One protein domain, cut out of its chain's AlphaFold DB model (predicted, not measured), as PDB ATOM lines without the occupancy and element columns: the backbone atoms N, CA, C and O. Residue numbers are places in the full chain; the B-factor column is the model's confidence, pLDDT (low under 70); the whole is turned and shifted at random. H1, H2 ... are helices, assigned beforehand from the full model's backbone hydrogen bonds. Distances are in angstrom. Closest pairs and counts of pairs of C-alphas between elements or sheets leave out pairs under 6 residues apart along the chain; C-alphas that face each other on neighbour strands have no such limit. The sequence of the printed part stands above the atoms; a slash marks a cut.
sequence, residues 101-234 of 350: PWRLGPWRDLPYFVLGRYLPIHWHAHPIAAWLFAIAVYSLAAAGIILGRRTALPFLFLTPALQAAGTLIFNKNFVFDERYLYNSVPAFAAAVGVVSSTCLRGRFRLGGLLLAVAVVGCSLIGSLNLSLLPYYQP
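This is residues 101 to 234 of the 350 residues of an uncharacterized protein of Candidatus Eremiobacter sp. RRmetagenome_bin22 (UniProt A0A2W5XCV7). Long helix H5 runs through the middle; H6 folds back from its end as a V, and H2 crosses it steeply. Short H1 packs across H2 and H5, while H3 packs on H5 and H4 meets H5 with residues 159 to 160 alone, the rest of H4 reaching away from it. The printed part has 134 residues with six named helices, H1 to H6, no named strand: all helix, compact, radius of gyration of the C-alphas 15.7 A, spans 47 by 38 by 26 A.

H1, residues 107 to 116, begins at C-alpha (89.462, 58.450, 13.669). H2 is 127 to 147, 30.8 A; H3 153 to 156; H4 158 to 170; H5 180 to 201, 34.5 A; H6 205 to 228, 33.9 A, ending at C-alpha (63.431, 46.575, 5.858).

H5, the hub, touches the other five. H5 and H6 form a hairpin, a shallow tilt of 31 degrees, closest C-alphas Ser 196 and Gly 208, 4.2 A. Every O i to N i+4 pair is within hydrogen-bond range in H4 and H6, 4 of 6 in H1, 16 of 17 in H2, 14 of 18 in H5.

The printed part has no cut; no link is long. Residues 101 to 105 are under pLDDT 70.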
ATOM      1  N   PRO A 101      84.449  70.262  19.813       50.72
ATOM      2  CA  PRO A 101      85.888  70.344  19.636       50.72
ATOM      3  C   PRO A 101      86.332  69.186  18.737       50.72
ATOM      4  O   PRO A 101      86.520  68.057  19.175       50.72
ATOM      5  N   TRP A 102      86.533  69.486  17.454       52.22
ATOM      6  CA  TRP A 102      87.029  68.589  16.404       52.22
ATOM      7  C   TRP A 102      88.413  68.006  16.722       52.22
ATOM      8  O   TRP A 102      88.900  67.130  16.009       52.22
ATOM      9  N   ARG A 103      89.058  68.499  17.787       50.41
ATOM     10  CA  ARG A 103      90.452  68.233  18.130       50.41
ATOM     11  C   ARG A 103      90.769  66.763  18.393       50.41
ATOM     12  O   ARG A 103      91.939  66.426  18.292       50.41
ATOM     13  N   LEU A 104      89.799  65.889  18.670       51.09
ATOM     14  CA  LEU A 104      90.046  64.455  18.901       51.09
ATOM     15  C   LEU A 104      88.844  63.576  18.507       51.09
ATOM     16  O   LEU A 104      88.492  62.647  19.234       51.09
ATOM     17  N   GLY A 105      88.187  63.854  17.376       57.19
ATOM     18  CA  GLY A 105      87.206  62.904  16.843       57.19
ATOM     19  C   GLY A 105      87.872  61.528  16.673       57.19
ATOM     20  O   GLY A 105      88.982  61.467  16.132       57.19
ATOM     21  N   PRO A 106      87.286  60.426  17.172       71.56
ATOM     22  CA  PRO A 106      87.940  59.127  17.137       71.56
ATOM     23  C   PRO A 106      88.032  58.663  15.683       71.56
ATOM     24  O   PRO A 106      87.091  58.101  15.138       71.56
ATOM     25  N   TRP A 107      89.184  58.885  15.044       78.38
ATOM     26  CA  TRP A 107      89.462  58.450  13.669       78.38
ATOM     27  C   TRP A 107      89.122  56.970  13.455       78.38
ATOM     28  O   TRP A 107      88.660  56.591  12.389       78.38
ATOM     29  N   ARG A 108      89.242  56.144  14.500       84.00
ATOM     30  CA  ARG A 108      88.798  54.743  14.489       84.00
ATOM     31  C   ARG A 108      87.309  54.544  14.147       84.00
ATOM     32  O   ARG A 108      86.975  53.549  13.524       84.00
ATOM     33  N   ASP A 109      86.426  55.469  14.513       81.06
ATOM     34  CA  ASP A 109      84.976  55.312  14.346       81.06
ATOM     35  C   ASP A 109      84.521  55.849  12.975       81.06
ATOM     36  O   ASP A 109      83.438  55.530  12.487       81.06
ATOM     37  N   LEU A 110      85.383  56.607  12.290       83.69
ATOM     38  CA  LEU A 110      85.093  57.225  11.000       83.69
ATOM     39  C   LEU A 110      84.751  56.206   9.895       83.69
ATOM     40  O   LEU A 110      83.714  56.368   9.251       83.69
ATOM     41  N   PRO A 111      85.525  55.122   9.687       87.62
ATOM     42  CA  PRO A 111      85.140  54.053   8.769       87.62
ATOM     43  C   PRO A 111      83.757  53.482   9.069       87.62
ATOM     44  O   PRO A 111      82.994  53.185   8.149       87.62
ATOM     45  N   TYR A 112      83.431  53.343  10.353       84.19
ATOM     46  CA  TYR A 112      82.169  52.775  10.789       84.19
ATOM     47  C   TYR A 112      80.991  53.686  10.416       84.19
ATOM     48  O   TYR A 112      80.042  53.217   9.791       84.19
ATOM     49  N   PHE A 113      81.082  54.994  10.678       78.69
ATOM     50  CA  PHE A 113      80.022  55.951  10.328       78.69
ATOM     51  C   PHE A 113      79.683  55.995   8.832       78.69
ATOM     52  O   PHE A 113      78.553  56.316   8.469       78.69
ATOM     53  N   VAL A 114      80.636  55.650   7.964       83.50
ATOM     54  CA  VAL A 114      80.483  55.750   6.503       83.50
ATOM     55  C   VAL A 114      80.120  54.421   5.863       83.50
ATOM     56  O   VAL A 114      79.243  54.358   5.006       83.50
ATOM     57  N   LEU A 115      80.836  53.363   6.242       87.19
ATOM     58  CA  LEU A 115      80.795  52.067   5.566       87.19
ATOM     59  C   LEU A 115      80.107  50.994   6.414       87.19
ATOM     60  O   LEU A 115      79.633  50.001   5.868       87.19
ATOM     61  N   GLY A 116      80.072  51.175   7.737       86.12
ATOM     62  CA  GLY A 116      79.560  50.198   8.695       86.12
ATOM     63  C   GLY A 116      78.184  50.519   9.279       86.12
ATOM     64  O   GLY A 116      77.568  49.621   9.837       86.12
ATOM     65  N   ARG A 117      77.680  51.754   9.132       81.44
ATOM     66  CA  ARG A 117      76.526  52.293   9.880       81.44
ATOM     67  C   ARG A 117      75.290  51.393   9.909       81.44
ATOM     68  O   ARG A 117      74.624  51.314  10.930       81.44
ATOM     69  N   TYR A 118      74.971  50.732   8.802       88.00
ATOM     70  CA  TYR A 118      73.763  49.905   8.694       88.00
ATOM     71  C   TYR A 118      74.031  48.407   8.876       88.00
ATOM     72  O   TYR A 118      73.141  47.580   8.677       88.00
ATOM     73  N   LEU A 119      75.251  48.030   9.264       90.38
ATOM     74  CA  LEU A 119      75.557  46.654   9.628       90.38
ATOM     75  C   LEU A 119      74.847  46.268  10.940       90.38
ATOM     76  O   LEU A 119      74.493  47.134  11.748       90.38
ATOM     77  N   PRO A 120      74.620  44.964  11.180       89.56
ATOM     78  CA  PRO A 120      73.972  44.495  12.398       89.56
ATOM     79  C   PRO A 120      74.667  45.005  13.670       89.56
ATOM     80  O   PRO A 120      75.885  44.884  13.793       89.56
ATOM     81  N   ILE A 121      73.902  45.550  14.630       84.75
ATOM     82  CA  ILE A 121      74.464  46.218  15.824       84.75
ATOM     83  C   ILE A 121      75.393  45.314  16.641       84.75
ATOM     84  O   ILE A 121      76.453  45.715  17.118       84.75
ATOM     85  N   HIS A 122      75.039  44.034  16.717       86.00
ATOM     86  CA  HIS A 122      75.807  43.026  17.433       86.00
ATOM     87  C   HIS A 122      77.180  42.729  16.797       86.00
ATOM     88  O   HIS A 122      78.039  42.179  17.477       86.00
ATOM     89  N   TRP A 123      77.432  43.118  15.539       83.19
ATOM     90  CA  TRP A 123      78.744  42.931  14.894       83.19
ATOM     91  C   TRP A 123      79.794  43.926  15.387       83.19
ATOM     92  O   TRP A 123      80.988  43.675  15.253       83.19
ATOM     93  N   HIS A 124      79.363  45.052  15.953       76.19
ATOM     94  CA  HIS A 124      80.249  46.143  16.363       76.19
ATOM     95  C   HIS A 124      79.965  46.659  17.778       76.19
ATOM     96  O   HIS A 124      80.620  47.595  18.223       76.19
ATOM     97  N   ALA A 125      79.057  46.019  18.520       78.31
ATOM     98  CA  ALA A 125      78.850  46.288  19.942       78.31
ATOM     99  C   ALA A 125      80.121  46.045  20.786       78.31
ATOM    100  O   ALA A 125      80.253  46.582  21.883       78.31
ATOM    101  N   HIS A 126      81.073  45.250  20.280       81.88
ATOM    102  CA  HIS A 126      82.335  44.987  20.962       81.88
ATOM    103  C   HIS A 126      83.384  46.084  20.671       81.88
ATOM    104  O   HIS A 126      83.682  46.331  19.500       81.88
ATOM    105  N   PRO A 127      84.056  46.672  21.684       80.31
ATOM    106  CA  PRO A 127      85.032  47.754  21.485       80.31
ATOM    107  C   PRO A 127      86.179  47.412  20.521       80.31
ATOM    108  O   PRO A 127      86.661  48.264  19.777       80.31
ATOM    109  N   ILE A 128      86.617  46.150  20.513       87.06
ATOM    110  CA  ILE A 128      87.684  45.669  19.618       87.06
ATOM    111  C   ILE A 128      87.215  45.610  18.155       87.06
ATOM    112  O   ILE A 128      88.016  45.828  17.251       87.06
ATOM    113  N   ALA A 129      85.927  45.361  17.900       85.56
ATOM    114  CA  ALA A 129      85.413  45.233  16.539       85.56
ATOM    115  C   ALA A 129      85.553  46.546  15.753       85.56
ATOM    116  O   ALA A 129      85.955  46.513  14.591       85.56
ATOM    117  N   ALA A 130      85.326  47.697  16.400       83.06
ATOM    118  CA  ALA A 130      85.537  49.012  15.790       83.06
ATOM    119  C   ALA A 130      86.998  49.216  15.348       83.06
ATOM    120  O   ALA A 130      87.255  49.653  14.228       83.06
ATOM    121  N   TRP A 131      87.964  48.820  16.183       87.81
ATOM    122  CA  TRP A 131      89.388  48.887  15.841       87.81
ATOM    123  C   TRP A 131      89.758  47.972  14.678       87.81
ATOM    124  O   TRP A 131      90.426  48.412  13.744       87.81
ATOM    125  N   LEU A 132      89.310  46.715  14.710       90.81
ATOM    126  CA  LEU A 132      89.573  45.762  13.633       90.81
ATOM    127  C   LEU A 132      88.965  46.234  12.309       90.81
ATOM    128  O   LEU A 132      89.618  46.153  11.270       90.81
ATOM    129  N   PHE A 133      87.750  46.784  12.353       90.44
ATOM    130  CA  PHE A 133      87.084  47.348  11.185       90.44
ATOM    131  C   PHE A 133      87.850  48.552  10.624       90.44
ATOM    132  O   PHE A 133      88.108  48.614   9.422       90.44
ATOM    133  N   ALA A 134      88.275  49.474  11.489       91.12
ATOM    134  CA  ALA A 134      89.048  50.640  11.082       91.12
ATOM    135  C   ALA A 134      90.384  50.249  10.443       91.12
ATOM    136  O   ALA A 134      90.712  50.727   9.358       91.12
ATOM    137  N   ILE A 135      91.128  49.339  11.082       93.38
ATOM    138  CA  ILE A 135      92.390  48.811  10.555       93.38
ATOM    139  C   ILE A 135      92.151  48.174   9.185       93.38
ATOM    140  O   ILE A 135      92.855  48.514   8.239       93.38
ATOM    141  N   ALA A 136      91.132  47.322   9.042       93.75
ATOM    142  CA  ALA A 136      90.818  46.676   7.771       93.75
ATOM    143  C   ALA A 136      90.514  47.696   6.659       93.75
ATOM    144  O   ALA A 136      91.084  47.608   5.570       93.75
ATOM    145  N   VAL A 137      89.668  48.694   6.935       94.12
ATOM    146  CA  VAL A 137      89.311  49.745   5.969       94.12
ATOM    147  C   VAL A 137      90.531  50.584   5.585       94.12
ATOM    148  O   VAL A 137      90.774  50.799   4.396       94.12
ATOM    149  N   TYR A 138      91.332  51.024   6.556       94.56
ATOM    150  CA  TYR A 138      92.516  51.839   6.288       94.56
ATOM    151  C   TYR A 138      93.619  51.064   5.574       94.56
ATOM    152  O   TYR A 138      94.206  51.583   4.624       94.56
ATOM    153  N   SER A 139      93.875  49.815   5.965       96.19
ATOM    154  CA  SER A 139      94.804  48.936   5.256       96.19
ATOM    155  C   SER A 139      94.355  48.702   3.819       96.19
ATOM    156  O   SER A 139      95.186  48.735   2.913       96.19
ATOM    157  N   LEU A 140      93.052  48.529   3.580       96.31
ATOM    158  CA  LEU A 140      92.524  48.341   2.233       96.31
ATOM    159  C   LEU A 140      92.634  49.610   1.382       96.31
ATOM    160  O   LEU A 140      93.040  49.533   0.223       96.31
ATOM    161  N   ALA A 141      92.335  50.777   1.957       95.81
ATOM    162  CA  ALA A 141      92.531  52.064   1.296       95.81
ATOM    163  C   ALA A 141      94.011  52.285   0.939       95.81
ATOM    164  O   ALA A 141      94.328  52.588  -0.212       95.81
ATOM    165  N   ALA A 142      94.925  52.054   1.886       97.19
ATOM    166  CA  ALA A 142      96.364  52.175   1.670       97.19
ATOM    167  C   ALA A 142      96.870  51.193   0.600       97.19
ATOM    168  O   ALA A 142      97.565  51.603  -0.331       97.19
ATOM    169  N   ALA A 143      96.476  49.918   0.676       97.50
ATOM    170  CA  ALA A 143      96.818  48.911  -0.326       97.50
ATOM    171  C   ALA A 143      96.292  49.302  -1.714       97.50
ATOM    172  O   ALA A 143      97.033  49.238  -2.695       97.50
ATOM    173  N   GLY A 144      95.046  49.774  -1.795       97.50
ATOM    174  CA  GLY A 144      94.454  50.285  -3.025       97.50
ATOM    175  C   GLY A 144      95.251  51.444  -3.612       97.50
ATOM    176  O   GLY A 144      95.611  51.390  -4.784       97.50
ATOM    177  N   ILE A 145      95.602  52.453  -2.808       97.06
ATOM    178  CA  ILE A 145      96.422  53.595  -3.245       97.06
ATOM    179  C   ILE A 145      97.791  53.127  -3.753       97.06
ATOM    180  O   ILE A 145      98.225  53.569  -4.816       97.06
ATOM    181  N   ILE A 146      98.464  52.221  -3.037       97.81
ATOM    182  CA  ILE A 146      99.793  51.713  -3.409       97.81
ATOM    183  C   ILE A 146      99.735  50.952  -4.737       97.81
ATOM    184  O   ILE A 146     100.524  51.229  -5.646       97.81
ATOM    185  N   LEU A 147      98.789  50.022  -4.878       97.38
ATOM    186  CA  LEU A 147      98.614  49.219  -6.092       97.38
ATOM    187  C   LEU A 147      98.121  50.073  -7.270       97.38
ATOM    188  O   LEU A 147      98.578  49.916  -8.401       97.38
ATOM    189  N   GLY A 148      97.237  51.030  -6.996       96.19
ATOM    190  CA  GLY A 148      96.633  51.946  -7.957       96.19
ATOM    191  C   GLY A 148      97.411  53.244  -8.177       96.19
ATOM    192  O   GLY A 148      96.892  54.140  -8.840       96.19
ATOM    193  N   ARG A 149      98.645  53.381  -7.674       95.94
ATOM    194  CA  ARG A 149      99.412  54.649  -7.646       95.94
ATOM    195  C   ARG A 149      99.652  55.319  -9.003       95.94
ATOM    196  O   ARG A 149     100.031  56.486  -9.063       95.94
ATOM    197  N   ARG A 150      99.501  54.573 -10.099       93.12
ATOM    198  CA  ARG A 150      99.640  55.070 -11.481       93.12
ATOM    199  C   ARG A 150      98.303  55.454 -12.131       93.12
ATOM    200  O   ARG A 150      98.303  55.875 -13.278       93.12
ATOM    201  N   THR A 151      97.196  55.304 -11.413       92.81
ATOM    202  CA  THR A 151      95.832  55.606 -11.872       92.81
ATOM    203  C   THR A 151      95.321  56.911 -11.245       92.81
ATOM    204  O   THR A 151      96.063  57.597 -10.537       92.81
ATOM    205  N   ALA A 152      94.043  57.239 -11.456       93.38
ATOM    206  CA  ALA A 152      93.360  58.344 -10.780       93.38
ATOM    207  C   ALA A 152      93.106  58.098  -9.274       93.38
ATOM    208  O   ALA A 152      92.790  59.038  -8.548       93.38
ATOM    209  N   LEU A 153      93.262  56.864  -8.774       94.94
ATOM    210  CA  LEU A 153      92.882  56.484  -7.407       94.94
ATOM    211  C   LEU A 153      93.507  57.342  -6.285       94.94
ATOM    212  O   LEU A 153      92.766  57.746  -5.391       94.94
ATOM    213  N   PRO A 154      94.810  57.691  -6.302       96.19
ATOM    214  CA  PRO A 154      95.373  58.568  -5.271       96.19
ATOM    215  C   PRO A 154      94.691  59.942  -5.217       96.19
ATOM    216  O   PRO A 154      94.565  60.529  -4.148       96.19
ATOM    217  N   PHE A 155      94.213  60.437  -6.359       95.75
ATOM    218  CA  PHE A 155      93.533  61.726  -6.461       95.75
ATOM    219  C   PHE A 155      92.051  61.632  -6.081       95.75
ATOM    220  O   PHE A 155      91.506  62.580  -5.531       95.75
ATOM    221  N   LEU A 156      91.412  60.471  -6.250       94.62
ATOM    222  CA  LEU A 156      90.114  60.205  -5.621       94.62
ATOM    223  C   LEU A 156      90.211  60.327  -4.087       94.62
ATOM    224  O   LEU A 156      89.394  61.011  -3.474       94.62
ATOM    225  N   PHE A 157      91.256  59.759  -3.471       94.88
ATOM    226  CA  PHE A 157      91.531  59.915  -2.031       94.88
ATOM    227  C   PHE A 157      92.037  61.305  -1.628       94.88
ATOM    228  O   PHE A 157      92.016  61.645  -0.445       94.88
ATOM    229  N   LEU A 158      92.430  62.143  -2.587       95.19
ATOM    230  CA  LEU A 158      92.749  63.535  -2.298       95.19
ATOM    231  C   LEU A 158      91.497  64.313  -1.872       95.19
ATOM    232  O   LEU A 158      91.618  65.244  -1.090       95.19
ATOM    233  N   THR A 159      90.294  63.908  -2.297       93.19
ATOM    234  CA  THR A 159      89.038  64.544  -1.858       93.19
ATOM    235  C   THR A 159      88.868  64.517  -0.325       93.19
ATOM    236  O   THR A 159      88.767  65.596   0.262       93.19
ATOM    237  N   PRO A 160      88.882  63.354   0.361       90.12
ATOM    238  CA  PRO A 160      88.800  63.323   1.824       90.12
ATOM    239  C   PRO A 160      90.009  63.965   2.521       90.12
ATOM    240  O   PRO A 160      89.850  64.571   3.580       90.12
ATOM    241  N   ALA A 161      91.206  63.922   1.926       91.62
ATOM    242  CA  ALA A 161      92.361  64.647   2.466       91.62
ATOM    243  C   ALA A 161      92.166  66.177   2.409       91.62
ATOM    244  O   ALA A 161      92.469  66.880   3.371       91.62
ATOM    245  N   LEU A 162      91.603  66.694   1.313       93.62
ATOM    246  CA  LEU A 162      91.254  68.107   1.164       93.62
ATOM    247  C   LEU A 162      90.120  68.517   2.108       93.62
ATOM    248  O   LEU A 162      90.155  69.628   2.626       93.62
ATOM    249  N   GLN A 163      89.155  67.638   2.396       89.94
ATOM    250  CA  GLN A 163      88.152  67.886   3.440       89.94
ATOM    251  C   GLN A 163      88.779  67.994   4.832       89.94
ATOM    252  O   GLN A 163      88.399  68.874   5.606       89.94
ATOM    253  N   ALA A 164      89.753  67.137   5.152       87.31
ATOM    254  CA  ALA A 164      90.495  67.224   6.407       87.31
ATOM    255  C   ALA A 164      91.284  68.532   6.504       87.31
ATOM    256  O   ALA A 164      91.181  69.235   7.507       87.31
ATOM    257  N   ALA A 165      91.981  68.921   5.436       89.56
ATOM    258  CA  ALA A 165      92.660  70.212   5.372       89.56
ATOM    259  C   ALA A 165      91.673  71.385   5.499       89.56
ATOM    260  O   ALA A 165      91.885  72.293   6.297       89.56
ATOM    261  N   GLY A 166      90.550  71.338   4.779       86.56
ATOM    262  CA  GLY A 166      89.482  72.331   4.870       86.56
ATOM    263  C   GLY A 166      88.891  72.422   6.274       86.56
ATOM    264  O   GLY A 166      88.542  73.511   6.717       86.56
ATOM    265  N   THR A 167      88.838  71.306   7.006       83.00
ATOM    266  CA  THR A 167      88.358  71.298   8.392       83.00
ATOM    267  C   THR A 167      89.248  72.144   9.289       83.00
ATOM    268  O   THR A 167      88.744  72.934  10.085       83.00
ATOM    269  N   LEU A 168      90.565  72.031   9.103       82.81
ATOM    270  CA  LEU A 168      91.559  72.817   9.830       82.81
ATOM    271  C   LEU A 168      91.536  74.296   9.418       82.81
ATOM    272  O   LEU A 168      91.595  75.167  10.278       82.81
ATOM    273  N   ILE A 169      91.425  74.576   8.116       85.00
ATOM    274  CA  ILE A 169      91.493  75.941   7.568       85.00
ATOM    275  C   ILE A 169      90.248  76.757   7.928       85.00
ATOM    276  O   ILE A 169      90.359  77.904   8.349       85.00
ATOM    277  N   PHE A 170      89.060  76.177   7.759       79.56
ATOM    278  CA  PHE A 170      87.794  76.889   7.941       79.56
ATOM    279  C   PHE A 170      87.208  76.730   9.346       79.56
ATOM    280  O   PHE A 170      86.114  77.231   9.599       79.56
ATOM    281  N   ASN A 171      87.900  76.013  10.243       75.75
ATOM    282  CA  ASN A 171      87.403  75.650  11.572       75.75
ATOM    283  C   ASN A 171      85.970  75.069  11.514       75.75
ATOM    284  O   ASN A 171      85.115  75.373  12.345       75.75
ATOM    285  N   LYS A 172      85.697  74.261  10.481       76.69
ATOM    286  CA  LYS A 172      84.386  73.663  10.197       76.69
ATOM    287  C   LYS A 172      84.543  72.164  10.026       76.69
ATOM    288  O   LYS A 172      85.318  71.720   9.194       76.69
ATOM    289  N   ASN A 173      83.784  71.377  10.774       78.19
ATOM    290  CA  ASN A 173      83.892  69.924  10.742       78.19
ATOM    291  C   ASN A 173      83.418  69.327   9.399       78.19
ATOM    292  O   ASN A 173      82.232  69.064   9.233       78.19
ATOM    293  N   PHE A 174      84.325  69.100   8.441       80.75
ATOM    294  CA  PHE A 174      84.018  68.417   7.174       80.75
ATOM    295  C   PHE A 174      84.318  66.913   7.196       80.75
ATOM    296  O   PHE A 174      84.018  66.230   6.219       80.75
ATOM    297  N   VAL A 175      84.929  66.407   8.271       78.88
ATOM    298  CA  VAL A 175      85.442  65.028   8.354       78.88
ATOM    299  C   VAL A 175      84.688  64.174   9.359       78.88
ATOM    300  O   VAL A 175      84.484  63.005   9.101       78.88
ATOM    301  N   PHE A 176      84.264  64.709  10.497       73.94
ATOM    302  CA  PHE A 176      83.604  63.922  11.545       73.94
ATOM    303  C   PHE A 176      82.078  64.024  11.511       73.94
ATOM    304  O   PHE A 176      81.411  63.420  12.341       73.94
ATOM    305  N   ASP A 177      81.518  64.777  10.565       74.94
ATOM    306  CA  ASP A 177      80.104  64.656  10.226       74.94
ATOM    307  C   ASP A 177      79.959  63.550   9.175       74.94
ATOM    308  O   ASP A 177      80.430  63.658   8.038       74.94
ATOM    309  N   GLU A 178      79.305  62.471   9.587       72.62
ATOM    310  CA  GLU A 178      78.978  61.289   8.791       72.62
ATOM    311  C   GLU A 178      78.458  61.614   7.385       72.62
ATOM    312  O   GLU A 178      78.802  60.939   6.413       72.62
ATOM    313  N   ARG A 179      77.674  62.689   7.248       75.31
ATOM    314  CA  ARG A 179      77.034  63.056   5.984       75.31
ATOM    315  C   ARG A 179      78.059  63.554   4.970       75.31
ATOM    316  O   ARG A 179      77.900  63.356   3.766       75.31
ATOM    317  N   TYR A 180      79.124  64.195   5.443       79.69
ATOM    318  CA  TYR A 180      80.159  64.760   4.585       79.69
ATOM    319  C   TYR A 180      81.124  63.719   4.045       79.69
ATOM    320  O   TYR A 180      81.718  63.938   2.992       79.69
ATOM    321  N   LEU A 181      81.227  62.577   4.715       80.19
ATOM    322  CA  LEU A 181      82.123  61.499   4.339       80.19
ATOM    323  C   LEU A 181      81.571  60.581   3.246       80.19
ATOM    324  O   LEU A 181      82.329  59.791   2.681       80.19
ATOM    325  N   TYR A 182      80.287  60.683   2.888       82.44
ATOM    326  CA  TYR A 182      79.717  59.893   1.788       82.44
ATOM    327  C   TYR A 182      80.428  60.125   0.445       82.44
ATOM    328  O   TYR A 182      80.421  59.254  -0.424       82.44
ATOM    329  N   ASN A 183      81.105  61.261   0.272       81.75
ATOM    330  CA  ASN A 183      81.924  61.535  -0.909       81.75
ATOM    331  C   ASN A 183      83.233  60.711  -0.973       81.75
ATOM    332  O   ASN A 183      83.877  60.692  -2.018       81.75
ATOM    333  N   SER A 184      83.626  60.033   0.111       86.25
ATOM    334  CA  SER A 184      84.801  59.150   0.172       86.25
ATOM    335  C   SER A 184      84.489  57.714  -0.266       86.25
ATOM    336  O   SER A 184      85.392  56.973  -0.662       86.25
ATOM    337  N   VAL A 185      83.205  57.334  -0.280       90.12
ATOM    338  CA  VAL A 185      82.735  55.999  -0.683       90.12
ATOM    339  C   VAL A 185      83.189  55.616  -2.102       90.12
ATOM    340  O   VAL A 185      83.665  54.492  -2.263       90.12
ATOM    341  N   PRO A 186      83.151  56.499  -3.129       91.25
ATOM    342  CA  PRO A 186      83.684  56.179  -4.456       91.25
ATOM    343  C   PRO A 186      85.169  55.804  -4.445       91.25
ATOM    344  O   PRO A 186      85.572  54.850  -5.108       91.25
ATOM    345  N   ALA A 187      85.986  56.538  -3.680       93.19
ATOM    346  CA  ALA A 187      87.419  56.282  -3.570       93.19
ATOM    347  C   ALA A 187      87.680  54.925  -2.901       93.19
ATOM    348  O   ALA A 187      88.492  54.136  -3.386       93.19
ATOM    349  N   PHE A 188      86.934  54.619  -1.834       94.00
ATOM    350  CA  PHE A 188      87.018  53.329  -1.158       94.00
ATOM    351  C   PHE A 188      86.571  52.168  -2.057       94.00
ATOM    352  O   PHE A 188      87.287  51.175  -2.175       94.00
ATOM    353  N   ALA A 189      85.446  52.301  -2.763       94.06
ATOM    354  CA  ALA A 189      84.975  51.288  -3.708       94.06
ATOM    355  C   ALA A 189      86.001  51.029  -4.827       94.06
ATOM    356  O   ALA A 189      86.279  49.878  -5.171       94.06
ATOM    357  N   ALA A 190      86.630  52.085  -5.351       94.94
ATOM    358  CA  ALA A 190      87.705  51.957  -6.329       94.94
ATOM    359  C   ALA A 190      88.950  51.258  -5.745       94.94
ATOM    360  O   ALA A 190      89.549  50.424  -6.426       94.94
ATOM    361  N   ALA A 191      89.314  51.524  -4.484       97.00
ATOM    362  CA  ALA A 191      90.394  50.813  -3.793       97.00
ATOM    363  C   ALA A 191      90.108  49.312  -3.660       97.00
ATOM    364  O   ALA A 191      90.959  48.499  -4.025       97.00
ATOM    365  N   VAL A 192      88.900  48.946  -3.213       96.88
ATOM    366  CA  VAL A 192      88.439  47.549  -3.135       96.88
ATOM    367  C   VAL A 192      88.560  46.882  -4.507       96.88
ATOM    368  O   VAL A 192      89.108  45.784  -4.610       96.88
ATOM    369  N   GLY A 193      88.104  47.555  -5.568       96.69
ATOM    370  CA  GLY A 193      88.182  47.052  -6.940       96.69
ATOM    371  C   GLY A 193      89.619  46.823  -7.417       96.69
ATOM    372  O   GLY A 193      89.921  45.767  -7.975       96.69
ATOM    373  N   VAL A 194      90.530  47.767  -7.154       97.12
ATOM    374  CA  VAL A 194      91.957  47.649  -7.505       97.12
ATOM    375  C   VAL A 194      92.627  46.497  -6.759       97.12
ATOM    376  O   VAL A 194      93.302  45.679  -7.386       97.12
ATOM    377  N   VAL A 195      92.433  46.399  -5.442       97.88
ATOM    378  CA  VAL A 195      93.010  45.321  -4.623       97.88
ATOM    379  C   VAL A 195      92.467  43.966  -5.073       97.88
ATOM    380  O   VAL A 195      93.249  43.077  -5.406       97.88
ATOM    381  N   SER A 196      91.144  43.831  -5.188       97.44
ATOM    382  CA  SER A 196      90.493  42.573  -5.578       97.44
ATOM    383  C   SER A 196      90.932  42.122  -6.973       97.44
ATOM    384  O   SER A 196      91.334  40.975  -7.150       97.44
ATOM    385  N   SER A 197      90.954  43.031  -7.954       96.81
ATOM    386  CA  SER A 197      91.421  42.747  -9.321       96.81
ATOM    387  C   SER A 197      92.892  42.317  -9.358       96.81
ATOM    388  O   SER A 197      93.261  41.385 -10.075       96.81
ATOM    389  N   THR A 198      93.739  42.946  -8.540       96.88
ATOM    390  CA  THR A 198      95.163  42.597  -8.446       96.88
ATOM    391  C   THR A 198      95.347  41.198  -7.853       96.88
ATOM    392  O   THR A 198      96.096  40.387  -8.402       96.88
ATOM    393  N   CYS A 199      94.620  40.871  -6.780       96.44
ATOM    394  CA  CYS A 199      94.613  39.538  -6.174       96.44
ATOM    395  C   CYS A 199      94.097  38.458  -7.139       96.44
ATOM    396  O   CYS A 199      94.713  37.395  -7.239       96.44
ATOM    397  N   LEU A 200      93.026  38.745  -7.889       96.62
ATOM    398  CA  LEU A 200      92.424  37.840  -8.882       96.62
ATOM    399  C   LEU A 200      93.354  37.510 -10.056       96.62
ATOM    400  O   LEU A 200      93.288  36.408 -10.598       96.62
ATOM    401  N   ARG A 201      94.246  38.428 -10.437       96.19
ATOM    402  CA  ARG A 201      95.256  38.179 -11.481       96.19
ATOM    403  C   ARG A 201      96.470  37.398 -10.970       96.19
ATOM    404  O   ARG A 201      97.180  36.797 -11.769       96.19
ATOM    405  N   GLY A 202      96.715  37.411  -9.661       94.25
ATOM    406  CA  GLY A 202      97.880  36.788  -9.034       94.25
ATOM    407  C   GLY A 202      97.623  35.392  -8.461       94.25
ATOM    408  O   GLY A 202      96.679  34.695  -8.831       94.25
ATOM    409  N   ARG A 203      98.479  34.998  -7.508       93.94
ATOM    410  CA  ARG A 203      98.368  33.743  -6.735       93.94
ATOM    411  C   ARG A 203      97.286  33.768  -5.645       93.94
ATOM    412  O   ARG A 203      96.942  32.730  -5.102       93.94
ATOM    413  N   PHE A 204      96.740  34.943  -5.327       96.00
ATOM    414  CA  PHE A 204      95.780  35.153  -4.236       96.00
ATOM    415  C   PHE A 204      94.333  35.274  -4.737       96.00
ATOM    416  O   PHE A 204      93.557  36.080  -4.223       96.00
ATOM    417  N   ARG A 205      93.960  34.492  -5.758       96.38
ATOM    418  CA  ARG A 205      92.671  34.644  -6.456       96.38
ATOM    419  C   ARG A 205      91.477  34.488  -5.528       96.38
ATOM    420  O   ARG A 205      90.593  35.337  -5.519       96.38
ATOM    421  N   LEU A 206      91.500  33.438  -4.706       96.88
ATOM    422  CA  LEU A 206      90.449  33.185  -3.725       96.88
ATOM    423  C   LEU A 206      90.325  34.348  -2.733       96.88
ATOM    424  O   LEU A 206      89.220  34.799  -2.473       96.88
ATOM    425  N   GLY A 207      91.447  34.897  -2.255       95.50
ATOM    426  CA  GLY A 207      91.440  36.064  -1.368       95.50
ATOM    427  C   GLY A 207      90.809  37.300  -2.016       95.50
ATOM    428  O   GLY A 207      90.009  37.979  -1.382       95.50
ATOM    429  N   GLY A 208      91.107  37.560  -3.295       96.00
ATOM    430  CA  GLY A 208      90.488  38.653  -4.051       96.00
ATOM    431  C   GLY A 208      88.979  38.477  -4.243       96.00
ATOM    432  O   GLY A 208      88.228  39.437  -4.085       96.00
ATOM    433  N   LEU A 209      88.528  37.252  -4.539       97.00
ATOM    434  CA  LEU A 209      87.103  36.930  -4.655       97.00
ATOM    435  C   LEU A 209      86.382  37.086  -3.310       97.00
ATOM    436  O   LEU A 209      85.346  37.740  -3.250       97.00
ATOM    437  N   LEU A 210      86.942  36.519  -2.237       97.31
ATOM    438  CA  LEU A 210      86.370  36.598  -0.893       97.31
ATOM    439  C   LEU A 210      86.274  38.043  -0.406       97.31
ATOM    440  O   LEU A 210      85.252  38.415   0.159       97.31
ATOM    441  N   LEU A 211      87.286  38.873  -0.675       96.00
ATOM    442  CA  LEU A 211      87.245  40.302  -0.369       96.00
ATOM    443  C   LEU A 211      86.088  41.000  -1.098       96.00
ATOM    444  O   LEU A 211      85.308  41.712  -0.467       96.00
ATOM    445  N   ALA A 212      85.957  40.787  -2.411       95.62
ATOM    446  CA  ALA A 212      84.888  41.394  -3.198       95.62
ATOM    447  C   ALA A 212      83.497  40.957  -2.708       95.62
ATOM    448  O   ALA A 212      82.627  41.799  -2.493       95.62
ATOM    449  N   VAL A 213      83.309  39.653  -2.472       96.81
ATOM    450  CA  VAL A 213      82.053  39.093  -1.951       96.81
ATOM    451  C   VAL A 213      81.749  39.623  -0.554       96.81
ATOM    452  O   VAL A 213      80.612  39.999  -0.297       96.81
ATOM    453  N   ALA A 214      82.743  39.714   0.333       94.69
ATOM    454  CA  ALA A 214      82.552  40.231   1.684       94.69
ATOM    455  C   ALA A 214      82.111  41.700   1.671       94.69
ATOM    456  O   ALA A 214      81.152  42.052   2.353       94.69
ATOM    457  N   VAL A 215      82.751  42.557   0.866       94.00
ATOM    458  CA  VAL A 215      82.365  43.975   0.780       94.00
ATOM    459  C   VAL A 215      80.962  44.126   0.192       94.00
ATOM    460  O   VAL A 215      80.136  44.813   0.789       94.00
ATOM    461  N   VAL A 216      80.660  43.454  -0.926       94.31
ATOM    462  CA  VAL A 216      79.324  43.503  -1.546       94.31
ATOM    463  C   VAL A 216      78.257  42.940  -0.606       94.31
ATOM    464  O   VAL A 216      77.198  43.545  -0.458       94.31
ATOM    465  N   GLY A 217      78.541  41.823   0.067       95.62
ATOM    466  CA  GLY A 217      77.647  41.201   1.039       95.62
ATOM    467  C   GLY A 217      77.351  42.121   2.221       95.62
ATOM    468  O   GLY A 217      76.187  42.338   2.545       95.62
ATOM    469  N   CYS A 218      78.376  42.740   2.813       93.00
ATOM    470  CA  CYS A 218      78.208  43.730   3.876       93.00
ATOM    471  C   CYS A 218      77.392  44.944   3.410       93.00
ATOM    472  O   CYS A 218      76.491  45.382   4.123       93.00
ATOM    473  N   SER A 219      77.657  45.471   2.208       91.75
ATOM    474  CA  SER A 219      76.865  46.571   1.641       91.75
ATOM    475  C   SER A 219      75.403  46.176   1.429       91.75
ATOM    476  O   SER A 219      74.518  46.941   1.801       91.75
ATOM    477  N   LEU A 220      75.139  44.977   0.897       94.25
ATOM    478  CA  LEU A 220      73.783  44.469   0.688       94.25
ATOM    479  C   LEU A 220      73.038  44.294   2.015       94.25
ATOM    480  O   LEU A 220      71.903  44.747   2.126       94.25
ATOM    481  N   ILE A 221      73.674  43.697   3.027       94.62
ATOM    482  CA  ILE A 221      73.098  43.568   4.375       94.62
ATOM    483  C   ILE A 221      72.762  44.951   4.936       94.62
ATOM    484  O   ILE A 221      71.655  45.157   5.424       94.62
ATOM    485  N   GLY A 222      73.685  45.911   4.820       92.31
ATOM    486  CA  GLY A 222      73.449  47.286   5.250       92.31
ATOM    487  C   GLY A 222      72.258  47.936   4.541       92.31
ATOM    488  O   GLY A 222      71.405  48.536   5.190       92.31
ATOM    489  N   SER A 223      72.155  47.778   3.219       91.69
ATOM    490  CA  SER A 223      71.017  48.283   2.445       91.69
ATOM    491  C   SER A 223      69.699  47.618   2.842       91.69
ATOM    492  O   SER A 223      68.710  48.316   3.037       91.69
ATOM    493  N   LEU A 224      69.680  46.295   3.013       94.81
ATOM    494  CA  LEU A 224      68.485  45.564   3.435       94.81
ATOM    495  C   LEU A 224      68.044  45.972   4.840       94.81
ATOM    496  O   LEU A 224      66.859  46.206   5.048       94.81
ATOM    497  N   ASN A 225      68.975  46.132   5.783       94.50
ATOM    498  CA  ASN A 225      68.661  46.625   7.121       94.50
ATOM    499  C   ASN A 225      68.027  48.018   7.061       94.50
ATOM    500  O   ASN A 225      66.957  48.223   7.628       94.50
ATOM    501  N   LEU A 226      68.639  48.951   6.323       90.62
ATOM    502  CA  LEU A 226      68.094  50.294   6.133       90.62
ATOM    503  C   LEU A 226      66.702  50.269   5.480       90.62
ATOM    504  O   LEU A 226      65.845  51.067   5.836       90.62
ATOM    505  N   SER A 227      66.448  49.372   4.527       92.19
ATOM    506  CA  SER A 227      65.169  49.329   3.806       92.19
ATOM    507  C   SER A 227      64.067  48.542   4.515       92.19
ATOM    508  O   SER A 227      62.900  48.856   4.310       92.19
ATOM    509  N   LEU A 228      64.403  47.542   5.331       94.12
ATOM    510  CA  LEU A 228      63.431  46.575   5.858       94.12
ATOM    511  C   LEU A 228      63.242  46.639   7.374       94.12
ATOM    512  O   LEU A 228      62.218  46.175   7.869       94.12
ATOM    513  N   LEU A 229      64.205  47.179   8.125       93.75
ATOM    514  CA  LEU A 229      64.159  47.189   9.584       93.75
ATOM    515  C   LEU A 229      63.928  48.618  10.100       93.75
ATOM    516  O   LEU A 229      64.839  49.442   9.993       93.75
ATOM    517  N   PRO A 230      62.778  48.911  10.743       91.69
ATOM    518  CA  PRO A 230      62.477  50.243  11.278       91.69
ATOM    519  C   PRO A 230      63.567  50.797  12.200       91.69
ATOM    520  O   PRO A 230      63.840  51.990  12.201       91.69
ATOM    521  N   TYR A 231      64.261  49.922  12.933       92.00
ATOM    522  CA  TYR A 231      65.373  50.305  13.804       92.00
ATOM    523  C   TYR A 231      66.504  51.061  13.076       92.00
ATOM    524  O   TYR A 231      67.136  51.929  13.675       92.00
ATOM    525  N   TYR A 232      66.754  50.761  11.799       90.62
ATOM    526  CA  TYR A 232      67.796  51.402  10.986       90.62
ATOM    527  C   TYR A 232      67.278  52.556  10.121       90.62
ATOM    528  O   TYR A 232      68.078  53.259   9.504       90.62
ATOM    529  N   GLN A 233      65.961  52.739  10.059       90.69
ATOM    530  CA  GLN A 233      65.324  53.780   9.266       90.69
ATOM    531  C   GLN A 233      65.323  55.125  10.004       90.69
ATOM    532  O   GLN A 233      65.402  55.161  11.236       90.69
ATOM    533  N   PRO A 234      65.187  56.245   9.273       87.56
ATOM    534  CA  PRO A 234      64.905  57.540   9.884       87.56
ATOM    535  C   PRO A 234      63.654  57.516  10.786       87.56
ATOM    536  O   PRO A 234      62.825  56.601  10.730       87.56
TER     537      PRO A 234